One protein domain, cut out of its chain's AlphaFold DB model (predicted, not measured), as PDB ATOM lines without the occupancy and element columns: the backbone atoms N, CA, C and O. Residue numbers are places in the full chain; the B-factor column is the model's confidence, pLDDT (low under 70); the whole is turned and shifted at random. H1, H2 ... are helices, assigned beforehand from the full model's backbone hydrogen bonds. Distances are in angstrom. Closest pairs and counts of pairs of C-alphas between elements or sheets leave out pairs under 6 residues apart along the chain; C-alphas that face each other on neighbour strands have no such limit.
ATOM      1  N   ARG A  34     192.937 177.456 166.994       96.19
ATOM      2  CA  ARG A  34     191.801 177.825 167.857       96.19
ATOM      3  C   ARG A  34     191.864 179.283 168.320       96.19
ATOM      4  O   ARG A  34     190.821 179.930 168.481       96.19
ATOM      5  N   LEU A  35     193.056 179.794 168.632       96.31
ATOM      6  CA  LEU A  35     193.242 181.194 169.015       96.31
ATOM      7  C   LEU A  35     193.058 182.129 167.816       96.31
ATOM      8  O   LEU A  35     192.474 183.197 167.993       96.31
ATOM      9  N   GLU A  36     193.479 181.723 166.620       97.50
ATOM     10  CA  GLU A  36     193.237 182.453 165.376       97.50
ATOM     11  C   GLU A  36     191.745 182.560 165.069       97.50
ATOM     12  O   GLU A  36     191.223 183.668 164.964       97.50
ATOM     13  N   ASP A  37     191.011 181.451 165.108       97.44
ATOM     14  CA  ASP A  37     189.555 181.451 164.943       97.44
ATOM     15  C   ASP A  37     188.844 182.326 165.986       97.44
ATOM     16  O   ASP A  37     187.781 182.906 165.742       97.44
ATOM     17  N   ASN A  38     189.394 182.423 167.200       97.50
ATOM     18  CA  ASN A  38     188.869 183.330 168.215       97.50
ATOM     19  C   ASN A  38     189.187 184.799 167.896       97.50
ATOM     20  O   ASN A  38     188.326 185.658 168.095       97.50
ATOM     21  N   ARG A  39     190.394 185.098 167.395       98.00
ATOM     22  CA  ARG A  39     190.786 186.441 166.942       98.00
ATOM     23  C   ARG A  39     189.889 186.909 165.798       98.00
ATOM     24  O   ARG A  39     189.341 188.006 165.917       98.00
ATOM     25  N   ILE A  40     189.672 186.066 164.788       97.81
ATOM     26  CA  ILE A  40     188.821 186.351 163.623       97.81
ATOM     27  C   ILE A  40     187.389 186.648 164.070       97.81
ATOM     28  O   ILE A  40     186.905 187.758 163.860       97.81
ATOM     29  N   ARG A  41     186.746 185.733 164.810       97.75
ATOM     30  CA  ARG A  41     185.366 185.945 165.292       97.75
ATOM     31  C   ARG A  41     185.213 187.207 166.140       97.75
ATOM     32  O   ARG A  41     184.218 187.922 166.035       97.75
ATOM     33  N   ASN A  42     186.194 187.507 166.993       96.75
ATOM     34  CA  ASN A  42     186.175 188.732 167.790       96.75
ATOM     35  C   ASN A  42     186.370 189.989 166.928       96.75
ATOM     36  O   ASN A  42     185.805 191.033 167.252       96.75
ATOM     37  N   ALA A  43     187.188 189.927 165.876       97.12
ATOM     38  CA  ALA A  43     187.384 191.032 164.944       97.12
ATOM     39  C   ALA A  43     186.108 191.303 164.139       97.12
ATOM     40  O   ALA A  43     185.657 192.445 164.103       97.12
ATOM     41  N   GLU A  44     185.471 190.259 163.610       97.56
ATOM     42  CA  GLU A  44     184.185 190.348 162.910       97.56
ATOM     43  C   GLU A  44     183.092 190.925 163.815       97.56
ATOM     44  O   GLU A  44     182.408 191.879 163.445       97.56
ATOM     45  N   SER A  45     182.981 190.428 165.053       96.38
ATOM     46  CA  SER A  45     182.018 190.958 166.022       96.38
ATOM     47  C   SER A  45     182.270 192.430 166.368       96.38
ATOM     48  O   SER A  45     181.304 193.156 166.595       96.38
ATOM     49  N   ARG A  46     183.534 192.881 166.414       96.06
ATOM     50  CA  ARG A  46     183.887 194.297 166.635       96.06
ATOM     51  C   ARG A  46     183.629 195.160 165.403       96.06
ATOM     52  O   ARG A  46     183.274 196.321 165.563       96.06
ATOM     53  N   ALA A  47     183.813 194.620 164.202       96.06
ATOM     54  CA  ALA A  47     183.551 195.329 162.953       96.06
ATOM     55  C   ALA A  47     182.046 195.563 162.738       96.06
ATOM     56  O   ALA A  47     181.653 196.625 162.266       96.06
ATOM     57  N   ALA A  48     181.211 194.606 163.149       96.38
ATOM     58  CA  ALA A  48     179.752 194.711 163.109       96.38
ATOM     59  C   ALA A  48     179.141 195.437 164.331       96.38
ATOM     60  O   ALA A  48     177.919 195.510 164.467       96.38
ATOM     61  N   GLU A  49     179.964 195.934 165.258       96.81
ATOM     62  CA  GLU A  49     179.507 196.547 166.507       96.81
ATOM     63  C   GLU A  49     178.874 197.927 166.256       96.81
ATOM     64  O   GLU A  49     179.449 198.780 165.581       96.81
ATOM     65  N   THR A  50     177.705 198.189 166.853       98.12
ATOM     66  CA  THR A  50     177.106 199.534 166.839       98.12
ATOM     67  C   THR A  50     177.909 200.500 167.710       98.12
ATOM     68  O   THR A  50     178.620 200.101 168.635       98.12
ATOM     69  N   THR A  51     177.777 201.802 167.465       97.69
ATOM     70  CA  THR A  51     178.456 202.843 168.256       97.69
ATOM     71  C   THR A  51     178.104 202.772 169.744       97.69
ATOM     72  O   THR A  51     178.992 202.863 170.589       97.69
ATOM     73  N   GLU A  52     176.835 202.541 170.076       97.75
ATOM     74  CA  GLU A  52     176.348 202.386 171.453       97.75
ATOM     75  C   GLU A  52     176.988 201.185 172.150       97.75
ATOM     76  O   GLU A  52     177.523 201.310 173.254       97.75
ATOM     77  N   ARG A  53     177.003 200.027 171.480       96.75
ATOM     78  CA  ARG A  53     177.594 198.802 172.023       96.75
ATOM     79  C   ARG A  53     179.105 198.945 172.195       96.75
ATOM     80  O   ARG A  53     179.636 198.572 173.242       96.75
ATOM     81  N   ARG A  54     179.771 199.594 171.233       97.25
ATOM     82  CA  ARG A  54     181.192 199.953 171.310       97.25
ATOM     83  C   ARG A  54     181.476 200.849 172.509       97.25
ATOM     84  O   ARG A  54     182.424 200.582 173.246       97.25
ATOM     85  N   ASN A  55     180.669 201.885 172.722       97.75
ATOM     86  CA  ASN A  55     180.833 202.797 173.851       97.75
ATOM     87  C   ASN A  55     180.629 202.075 175.185       97.75
ATOM     88  O   ASN A  55     181.483 202.193 176.060       97.75
ATOM     89  N   ALA A  56     179.582 201.255 175.316       97.75
ATOM     90  CA  ALA A  56     179.336 200.461 176.520       97.75
ATOM     91  C   ALA A  56     180.493 199.492 176.824       97.75
ATOM     92  O   ALA A  56     180.955 199.404 177.961       97.75
ATOM     93  N   ARG A  57     181.023 198.806 175.803       97.19
ATOM     94  CA  ARG A  57     182.175 197.904 175.948       97.19
ATOM     95  C   ARG A  57     183.451 198.646 176.353       97.19
ATOM     96  O   ARG A  57     184.221 198.134 177.167       97.19
ATOM     97  N   LEU A  58     183.715 199.813 175.763       97.38
ATOM     98  CA  LEU A  58     184.870 200.640 176.127       97.38
ATOM     99  C   LEU A  58     184.731 201.193 177.546       97.38
ATOM    100  O   LEU A  58     185.715 201.198 178.279       97.38
ATOM    101  N   GLU A  59     183.527 201.583 177.953       98.00
ATOM    102  CA  GLU A  59     183.261 202.068 179.303       98.00
ATOM    103  C   GLU A  59     183.440 200.964 180.347       98.00
ATOM    104  O   GLU A  59     184.181 201.135 181.311       98.00
ATOM    105  N   GLN A  60     182.898 199.770 180.096       97.94
ATOM    106  CA  GLN A  60     183.136 198.613 180.957       97.94
ATOM    107  C   GLN A  60     184.633 198.271 181.065       97.94
ATOM    108  O   GLN A  60     185.113 197.869 182.124       97.94
ATOM    109  N   ASN A  61     185.396 198.438 179.978       97.88
ATOM    110  CA  ASN A  61     186.844 198.243 180.001       97.88
ATOM    111  C   ASN A  61     187.548 199.300 180.869       97.88
ATOM    112  O   ASN A  61     188.387 198.927 181.687       97.88
ATOM    113  N   ARG A  62     187.171 200.582 180.746       98.06
ATOM    114  CA  ARG A  62     187.699 201.673 181.584       98.06
ATOM    115  C   ARG A  62     187.449 201.413 183.064       98.06
ATOM    116  O   ARG A  62     188.392 201.525 183.841       98.06
ATOM    117  N   LEU A  63     186.231 201.010 183.430       97.94
ATOM    118  CA  LEU A  63     185.876 200.682 184.814       97.94
ATOM    119  C   LEU A  63     186.734 199.535 185.354       97.94
ATOM    120  O   LEU A  63     187.371 199.687 186.389       97.94
ATOM    121  N   ARG A  64     186.863 198.437 184.601       97.88
ATOM    122  CA  ARG A  64     187.704 197.301 185.011       97.88
ATOM    123  C   ARG A  64     189.177 197.690 185.197       97.88
ATOM    124  O   ARG A  64     189.832 197.210 186.117       97.88
ATOM    125  N   VAL A  65     189.723 198.534 184.316       96.62
ATOM    126  CA  VAL A  65     191.112 199.019 184.433       96.62
ATOM    127  C   VAL A  65     191.270 199.951 185.634       96.62
ATOM    128  O   VAL A  65     192.270 199.855 186.346       96.62
ATOM    129  N   ALA A  66     190.291 200.822 185.887       97.00
ATOM    130  CA  ALA A  66     190.286 201.703 187.050       97.00
ATOM    131  C   ALA A  66     190.229 200.902 188.359       97.00
ATOM    132  O   ALA A  66     191.029 201.160 189.254       97.00
ATOM    133  N   GLU A  67     189.365 199.887 188.438       97.44
ATOM    134  CA  GLU A  67     189.282 198.967 189.579       97.44
ATOM    135  C   GLU A  67     190.614 198.247 189.817       97.44
ATOM    136  O   GLU A  67     191.153 198.299 190.920       97.44
ATOM    137  N   SER A  68     191.206 197.663 188.767       95.12
ATOM    138  CA  SER A  68     192.520 197.015 188.862       95.12
ATOM    139  C   SER A  68     193.622 197.976 189.320       95.12
ATOM    140  O   SER A  68     194.522 197.558 190.042       95.12
ATOM    141  N   SER A  69     193.570 199.244 188.898       94.62
ATOM    142  CA  SER A  69     194.550 200.272 189.282       94.62
ATOM    143  C   SER A  69     194.342 200.765 190.719       94.62
ATOM    144  O   SER A  69     195.292 201.193 191.373       94.62
ATOM    145  N   ALA A  70     193.106 200.719 191.223       96.19
ATOM    146  CA  ALA A  70     192.771 201.098 192.592       96.19
ATOM    147  C   ALA A  70     193.260 200.060 193.612       96.19
ATOM    148  O   ALA A  70     193.653 200.430 194.715       96.19
ATOM    149  N   THR A  71     193.273 198.778 193.235       96.44
ATOM    150  CA  THR A  71     193.787 197.677 194.066       96.44
ATOM    151  C   THR A  71     195.271 197.369 193.837       96.44
ATOM    152  O   THR A  71     195.796 196.423 194.416       96.44
ATOM    153  N   GLU A  72     195.937 198.127 192.965       96.69
ATOM    154  CA  GLU A  72     197.347 197.958 192.602       96.69
ATOM    155  C   GLU A  72     198.262 198.207 193.811       96.69
ATOM    156  O   GLU A  72     198.134 199.226 194.500       96.69
ATOM    157  N   THR A  73     199.214 197.304 194.062       98.12
ATOM    158  CA  THR A  73     200.240 197.522 195.094       98.12
ATOM    159  C   THR A  73     201.264 198.565 194.642       98.12
ATOM    160  O   THR A  73     201.367 198.897 193.461       98.12
ATOM    161  N   HIS A  74     202.063 199.088 195.574       97.69
ATOM    162  CA  HIS A  74     203.112 200.047 195.226       97.69
ATOM    163  C   HIS A  74     204.124 199.468 194.225       97.69
ATOM    164  O   HIS A  74     204.371 200.092 193.201       97.69
ATOM    165  N   GLU A  75     204.617 198.248 194.458       97.88
ATOM    166  CA  GLU A  75     205.563 197.575 193.557       97.88
ATOM    167  C   GLU A  75     204.967 197.341 192.160       97.88
ATOM    168  O   GLU A  75     205.615 197.611 191.154       97.88
ATOM    169  N   GLN A  76     203.706 196.899 192.078       97.62
ATOM    170  CA  GLN A  76     203.009 196.732 190.794       97.62
ATOM    171  C   GLN A  76     202.852 198.065 190.054       97.62
ATOM    172  O   GLN A  76     202.998 198.135 188.833       97.62
ATOM    173  N   ARG A  77     202.585 199.144 190.795       97.19
ATOM    174  CA  ARG A  77     202.511 200.488 190.228       97.19
ATOM    175  C   ARG A  77     203.857 200.934 189.690       97.19
ATOM    176  O   ARG A  77     203.902 201.478 188.589       97.19
ATOM    177  N   GLU A  78     204.929 200.718 190.444       97.94
ATOM    178  CA  GLU A  78     206.284 201.064 190.026       97.94
ATOM    179  C   GLU A  78     206.663 200.329 188.743       97.94
ATOM    180  O   GLU A  78     207.020 200.990 187.764       97.94
ATOM    181  N   THR A  79     206.472 199.006 188.689       97.75
ATOM    182  CA  THR A  79     206.767 198.211 187.489       97.75
ATOM    183  C   THR A  79     205.957 198.693 186.291       97.75
ATOM    184  O   THR A  79     206.536 198.992 185.248       97.75
ATOM    185  N   ARG A  80     204.641 198.901 186.438       96.75
ATOM    186  CA  ARG A  80     203.793 199.432 185.359       96.75
ATOM    187  C   ARG A  80     204.240 200.823 184.900       96.75
ATOM    188  O   ARG A  80     204.211 201.117 183.700       96.75
ATOM    189  N   THR A  81     204.600 201.718 185.821       96.81
ATOM    190  CA  THR A  81     205.066 203.066 185.454       96.81
ATOM    191  C   THR A  81     206.419 203.039 184.758       96.81
ATOM    192  O   THR A  81     206.604 203.785 183.794       96.81
ATOM    193  N   GLU A  82     207.319 202.153 185.179       98.06
ATOM    194  CA  GLU A  82     208.630 201.981 184.562       98.06
ATOM    195  C   GLU A  82     208.513 201.360 183.168       98.06
ATOM    196  O   GLU A  82     209.057 201.902 182.208       98.06
ATOM    197  N   GLU A  83     207.706 200.312 183.000       98.12
ATOM    198  CA  GLU A  83     207.413 199.729 181.685       98.12
ATOM    199  C   GLU A  83     206.816 200.765 180.721       98.12
ATOM    200  O   GLU A  83     207.157 200.804 179.534       98.12
ATOM    201  N   ASN A  84     205.933 201.639 181.211       97.88
ATOM    202  CA  ASN A  84     205.373 202.716 180.401       97.88
ATOM    203  C   ASN A  84     206.426 203.779 180.041       97.88
ATOM    204  O   ASN A  84     206.422 204.309 178.923       97.88
ATOM    205  N   ARG A  85     207.350 204.080 180.965       98.19
ATOM    206  CA  ARG A  85     208.474 204.997 180.732       98.19
ATOM    207  C   ARG A  85     209.396 204.457 179.640       98.19
ATOM    208  O   ARG A  85     209.703 205.206 178.712       98.19
ATOM    209  N   LEU A  86     209.758 203.176 179.714       98.31
ATOM    210  CA  LEU A  86     210.597 202.493 178.725       98.31
ATOM    211  C   LEU A  86     209.920 202.449 177.353       98.31
ATOM    212  O   LEU A  86     210.476 202.955 176.385       98.31
ATOM    213  N   ARG A  87     208.659 202.005 177.281       98.19
ATOM    214  CA  ARG A  87     207.890 201.982 176.024       98.19
ATOM    215  C   ARG A  87     207.812 203.356 175.355       98.19
ATOM    216  O   ARG A  87     207.899 203.471 174.133       98.19
ATOM    217  N   THR A  88     207.635 204.407 176.155       97.56
ATOM    218  CA  THR A  88     207.607 205.784 175.654       97.56
ATOM    219  C   THR A  88     208.987 206.231 175.170       97.56
ATOM    220  O   THR A  88     209.074 206.923 174.159       97.56
ATOM    221  N   ALA A  89     210.059 205.863 175.875       97.94
ATOM    222  CA  ALA A  89     211.426 206.160 175.461       97.94
ATOM    223  C   ALA A  89     211.773 205.465 174.136       97.94
ATOM    224  O   ALA A  89     212.226 206.142 173.217       97.94
ATOM    225  N   ASP A  90     211.450 204.179 173.999       98.25
ATOM    226  CA  ASP A  90     211.664 203.410 172.768       98.25
ATOM    227  C   ASP A  90     210.876 204.004 171.594       98.25
ATOM    228  O   ASP A  90     211.418 204.215 170.511       98.25
ATOM    229  N   SER A  91     209.613 204.380 171.830       97.19
ATOM    230  CA  SER A  91     208.783 205.040 170.811       97.19
ATOM    231  C   SER A  91     209.359 206.393 170.375       97.19
ATOM    232  O   SER A  91     209.256 206.746 169.205       97.19
ATOM    233  N   ARG A  92     209.971 207.156 171.296       96.56
ATOM    234  CA  ARG A  92     210.652 208.425 170.977       96.56
ATOM    235  C   ARG A  92     211.984 208.208 170.263       96.56
ATOM    236  O   ARG A  92     212.353 209.029 169.437       96.56
ATOM    237  N   ALA A  93     212.706 207.136 170.578       97.12
ATOM    238  CA  ALA A  93     213.963 206.799 169.914       97.12
ATOM    239  C   ALA A  93     213.741 206.342 168.462       97.12
ATOM    240  O   ALA A  93     214.564 206.627 167.599       97.12
ATOM    241  N   ALA A  94     212.613 205.680 168.193       97.38
ATOM    242  CA  ALA A  94     212.188 205.277 166.853       97.38
ATOM    243  C   ALA A  94     211.425 206.377 166.081       97.38
ATOM    244  O   ALA A  94     210.951 206.129 164.972       97.38
ATOM    245  N   GLU A  95     211.264 207.572 166.660       97.75
ATOM    246  CA  GLU A  95     210.491 208.668 166.075       97.75
ATOM    247  C   GLU A  95     211.198 209.235 164.833       97.75
ATOM    248  O   GLU A  95     212.379 209.585 164.865       97.75
ATOM    249  N   THR A  96     210.466 209.354 163.726       98.38
ATOM    250  CA  THR A  96     210.967 210.036 162.520       98.38
ATOM    251  C   THR A  96     211.027 211.559 162.729       98.38
ATOM    252  O   THR A  96     210.293 212.084 163.571       98.38
ATOM    253  N   PRO A  97     211.841 212.308 161.958       98.12
ATOM    254  CA  PRO A  97     211.907 213.769 162.074       98.12
ATOM    255  C   PRO A  97     210.539 214.462 161.961       98.12
ATOM    256  O   PRO A  97     210.215 215.304 162.797       98.12
ATOM    257  N   ASP A  98     209.697 214.042 161.014       98.00
ATOM    258  CA  ASP A  98     208.357 214.614 160.821       98.00
ATOM    259  C   ASP A  98     207.445 214.358 162.031       98.00
ATOM    260  O   ASP A  98     206.748 215.253 162.511       98.00
ATOM    261  N   GLN A  99     207.472 213.139 162.583       98.12
ATOM    262  CA  GLN A  99     206.722 212.809 163.799       98.12
ATOM    263  C   GLN A  99     207.206 213.639 164.992       98.12
ATOM    264  O   GLN A  99     206.385 214.177 165.742       98.12
ATOM    265  N   HIS A 100     208.526 213.807 165.122       97.62
ATOM    266  CA  HIS A 100     209.137 214.638 166.150       97.62
ATOM    267  C   HIS A 100     208.672 216.095 166.044       97.62
ATOM    268  O   HIS A 100     208.325 216.704 167.062       97.62
ATOM    269  N   GLU A 101     208.634 216.661 164.837       98.06
ATOM    270  CA  GLU A 101     208.139 218.020 164.602       98.06
ATOM    271  C   GLU A 101     206.666 218.161 164.982       98.06
ATOM    272  O   GLU A 101     206.326 219.049 165.768       98.06
ATOM    273  N   VAL A 102     205.807 217.241 164.533       98.19
ATOM    274  CA  VAL A 102     204.378 217.233 164.884       98.19
ATOM    275  C   VAL A 102     204.186 217.151 166.400       98.19
ATOM    276  O   VAL A 102     203.405 217.915 166.976       98.19
ATOM    277  N   ARG A 103     204.919 216.266 167.085       97.69
ATOM    278  CA  ARG A 103     204.850 216.131 168.546       97.69
ATOM    279  C   ARG A 103     205.363 217.382 169.259       97.69
ATOM    280  O   ARG A 103     204.764 217.800 170.255       97.69
ATOM    281  N   SER A 104     206.472 217.957 168.798       97.31
ATOM    282  CA  SER A 104     207.053 219.176 169.364       97.31
ATOM    283  C   SER A 104     206.081 220.346 169.228       97.31
ATOM    284  O   SER A 104     205.796 221.024 170.217       97.31
ATOM    285  N   GLU A 105     205.477 220.516 168.052       98.06
ATOM    286  CA  GLU A 105     204.490 221.562 167.802       98.06
ATOM    287  C   GLU A 105     203.223 221.357 168.638       98.06
ATOM    288  O   GLU A 105     202.789 222.270 169.341       98.06
ATOM    289  N   ALA A 106     202.692 220.134 168.700       98.06
ATOM    290  CA  ALA A 106     201.565 219.814 169.574       98.06
ATOM    291  C   ALA A 106     201.871 220.112 171.055       98.06
ATOM    292  O   ALA A 106     200.997 220.556 171.804       98.06
ATOM    293  N   ASN A 107     203.111 219.893 171.504       97.88
ATOM    294  CA  ASN A 107     203.533 220.236 172.859       97.88
ATOM    295  C   ASN A 107     203.624 221.758 173.075       97.88
ATOM    296  O   ASN A 107     203.175 222.263 174.109       97.88
ATOM    297  N   ARG A 108     204.151 222.505 172.094       98.19
ATOM    298  CA  ARG A 108     204.190 223.977 172.123       98.19
ATOM    299  C   ARG A 108     202.786 224.565 172.216       98.19
ATOM    300  O   ARG A 108     202.550 225.388 173.100       98.19
ATOM    301  N   LEU A 109     201.856 224.093 171.385       98.31
ATOM    302  CA  LEU A 109     200.462 224.541 171.381       98.31
ATOM    303  C   LEU A 109     199.759 224.232 172.705       98.31
ATOM    304  O   LEU A 109     199.144 225.117 173.293       98.31
ATOM    305  N   ARG A 110     199.915 223.012 173.234       98.12
ATOM    306  CA  ARG A 110     199.349 222.629 174.539       98.12
ATOM    307  C   ARG A 110     199.889 223.494 175.675       98.12
ATOM    308  O   ARG A 110     199.132 223.930 176.534       98.12
ATOM    309  N   THR A 111     201.192 223.766 175.663       97.56
ATOM    310  CA  THR A 111     201.835 224.621 176.668       97.56
ATOM    311  C   THR A 111     201.345 226.064 176.558       97.56
ATOM    312  O   THR A 111     201.077 226.697 177.575       97.56
ATOM    313  N   ALA A 112     201.204 226.592 175.341       97.81
ATOM    314  CA  ALA A 112     200.675 227.933 175.114       97.81
ATOM    315  C   ALA A 112     199.215 228.051 175.574       97.81
ATOM    316  O   ALA A 112     198.888 228.991 176.292       97.81
ATOM    317  N   ALA A 113     198.371 227.071 175.241       98.12
ATOM    318  CA  ALA A 113     196.983 227.014 175.692       98.12
ATOM    319  C   ALA A 113     196.885 226.929 177.223       98.12
ATOM    320  O   ALA A 113     196.120 227.674 177.828       98.12
ATOM    321  N   SER A 114     197.716 226.093 177.857       97.19
ATOM    322  CA  SER A 114     197.785 226.010 179.319       97.19
ATOM    323  C   SER A 114     198.170 227.351 179.941       97.19
ATOM    324  O   SER A 114     197.537 227.750 180.905       97.19
TER     325      SER A 114
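This is residues 34 to 114 of the 250 residues of an uncharacterized protein of Ancylostoma ceylanicum (UniProt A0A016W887). Four straight helices follow each other as an open, angular chain with no packed core: H2 and H3 form the two arms of a wide V, and H1 and H4 extend from its two feet, on opposite sides of the V. The corners are tight links, and no helix touches another. The printed part has 81 residues, with four named helices in the order H1, H2, H3, H4 and no named strand; the class is all helix. The whole is extended, with a radius of gyration of the C-alphas of 18.5 A and spans of 43 by 35 by 30 A.

H1 covers residues 34 to 47 and is 20.0 A long from first to last C-alpha, beginning at C-alpha 34 (191.801, 177.825, 167.857). H2, residues 51 to 70, is 28.3 A long and ends at C-alpha 70 (192.771, 201.098, 192.592). H3, residues 74 to 93, is 28.4 A long. H4, residues 97 to 114, is 25.4 A long and ends at C-alpha 114 (197.785, 226.010, 179.319).

H1 and H2 are close but not clearly touching; their closest C-alphas, those of Arg 46 and Arg 54, are 7.8 A apart. They run opposite ways at a steep tilt of 59 degrees. H2 and H3 are only just apart, with their closest C-alphas at 8.0 A, and so are H3 and H4, also at 8.0 A. H1 is apart from H3 and H4, and H2 is apart from H4. In H1, H2, H3 and H4 every O i to N i+4 pair is within hydrogen-bond range.

The two C-alphas farthest apart, those of Arg 34 and Ala 112, are 51.4 A from each other. Residues 34 to 45 of H1, 58 to 68 of H2, 81 to 91 of H3 and 104 to 114 of H4 stand free. The three links, of 3 residues each, are tight. The printed part has no cut, its mean pLDDT is 97.5, and no printed residue is under 70.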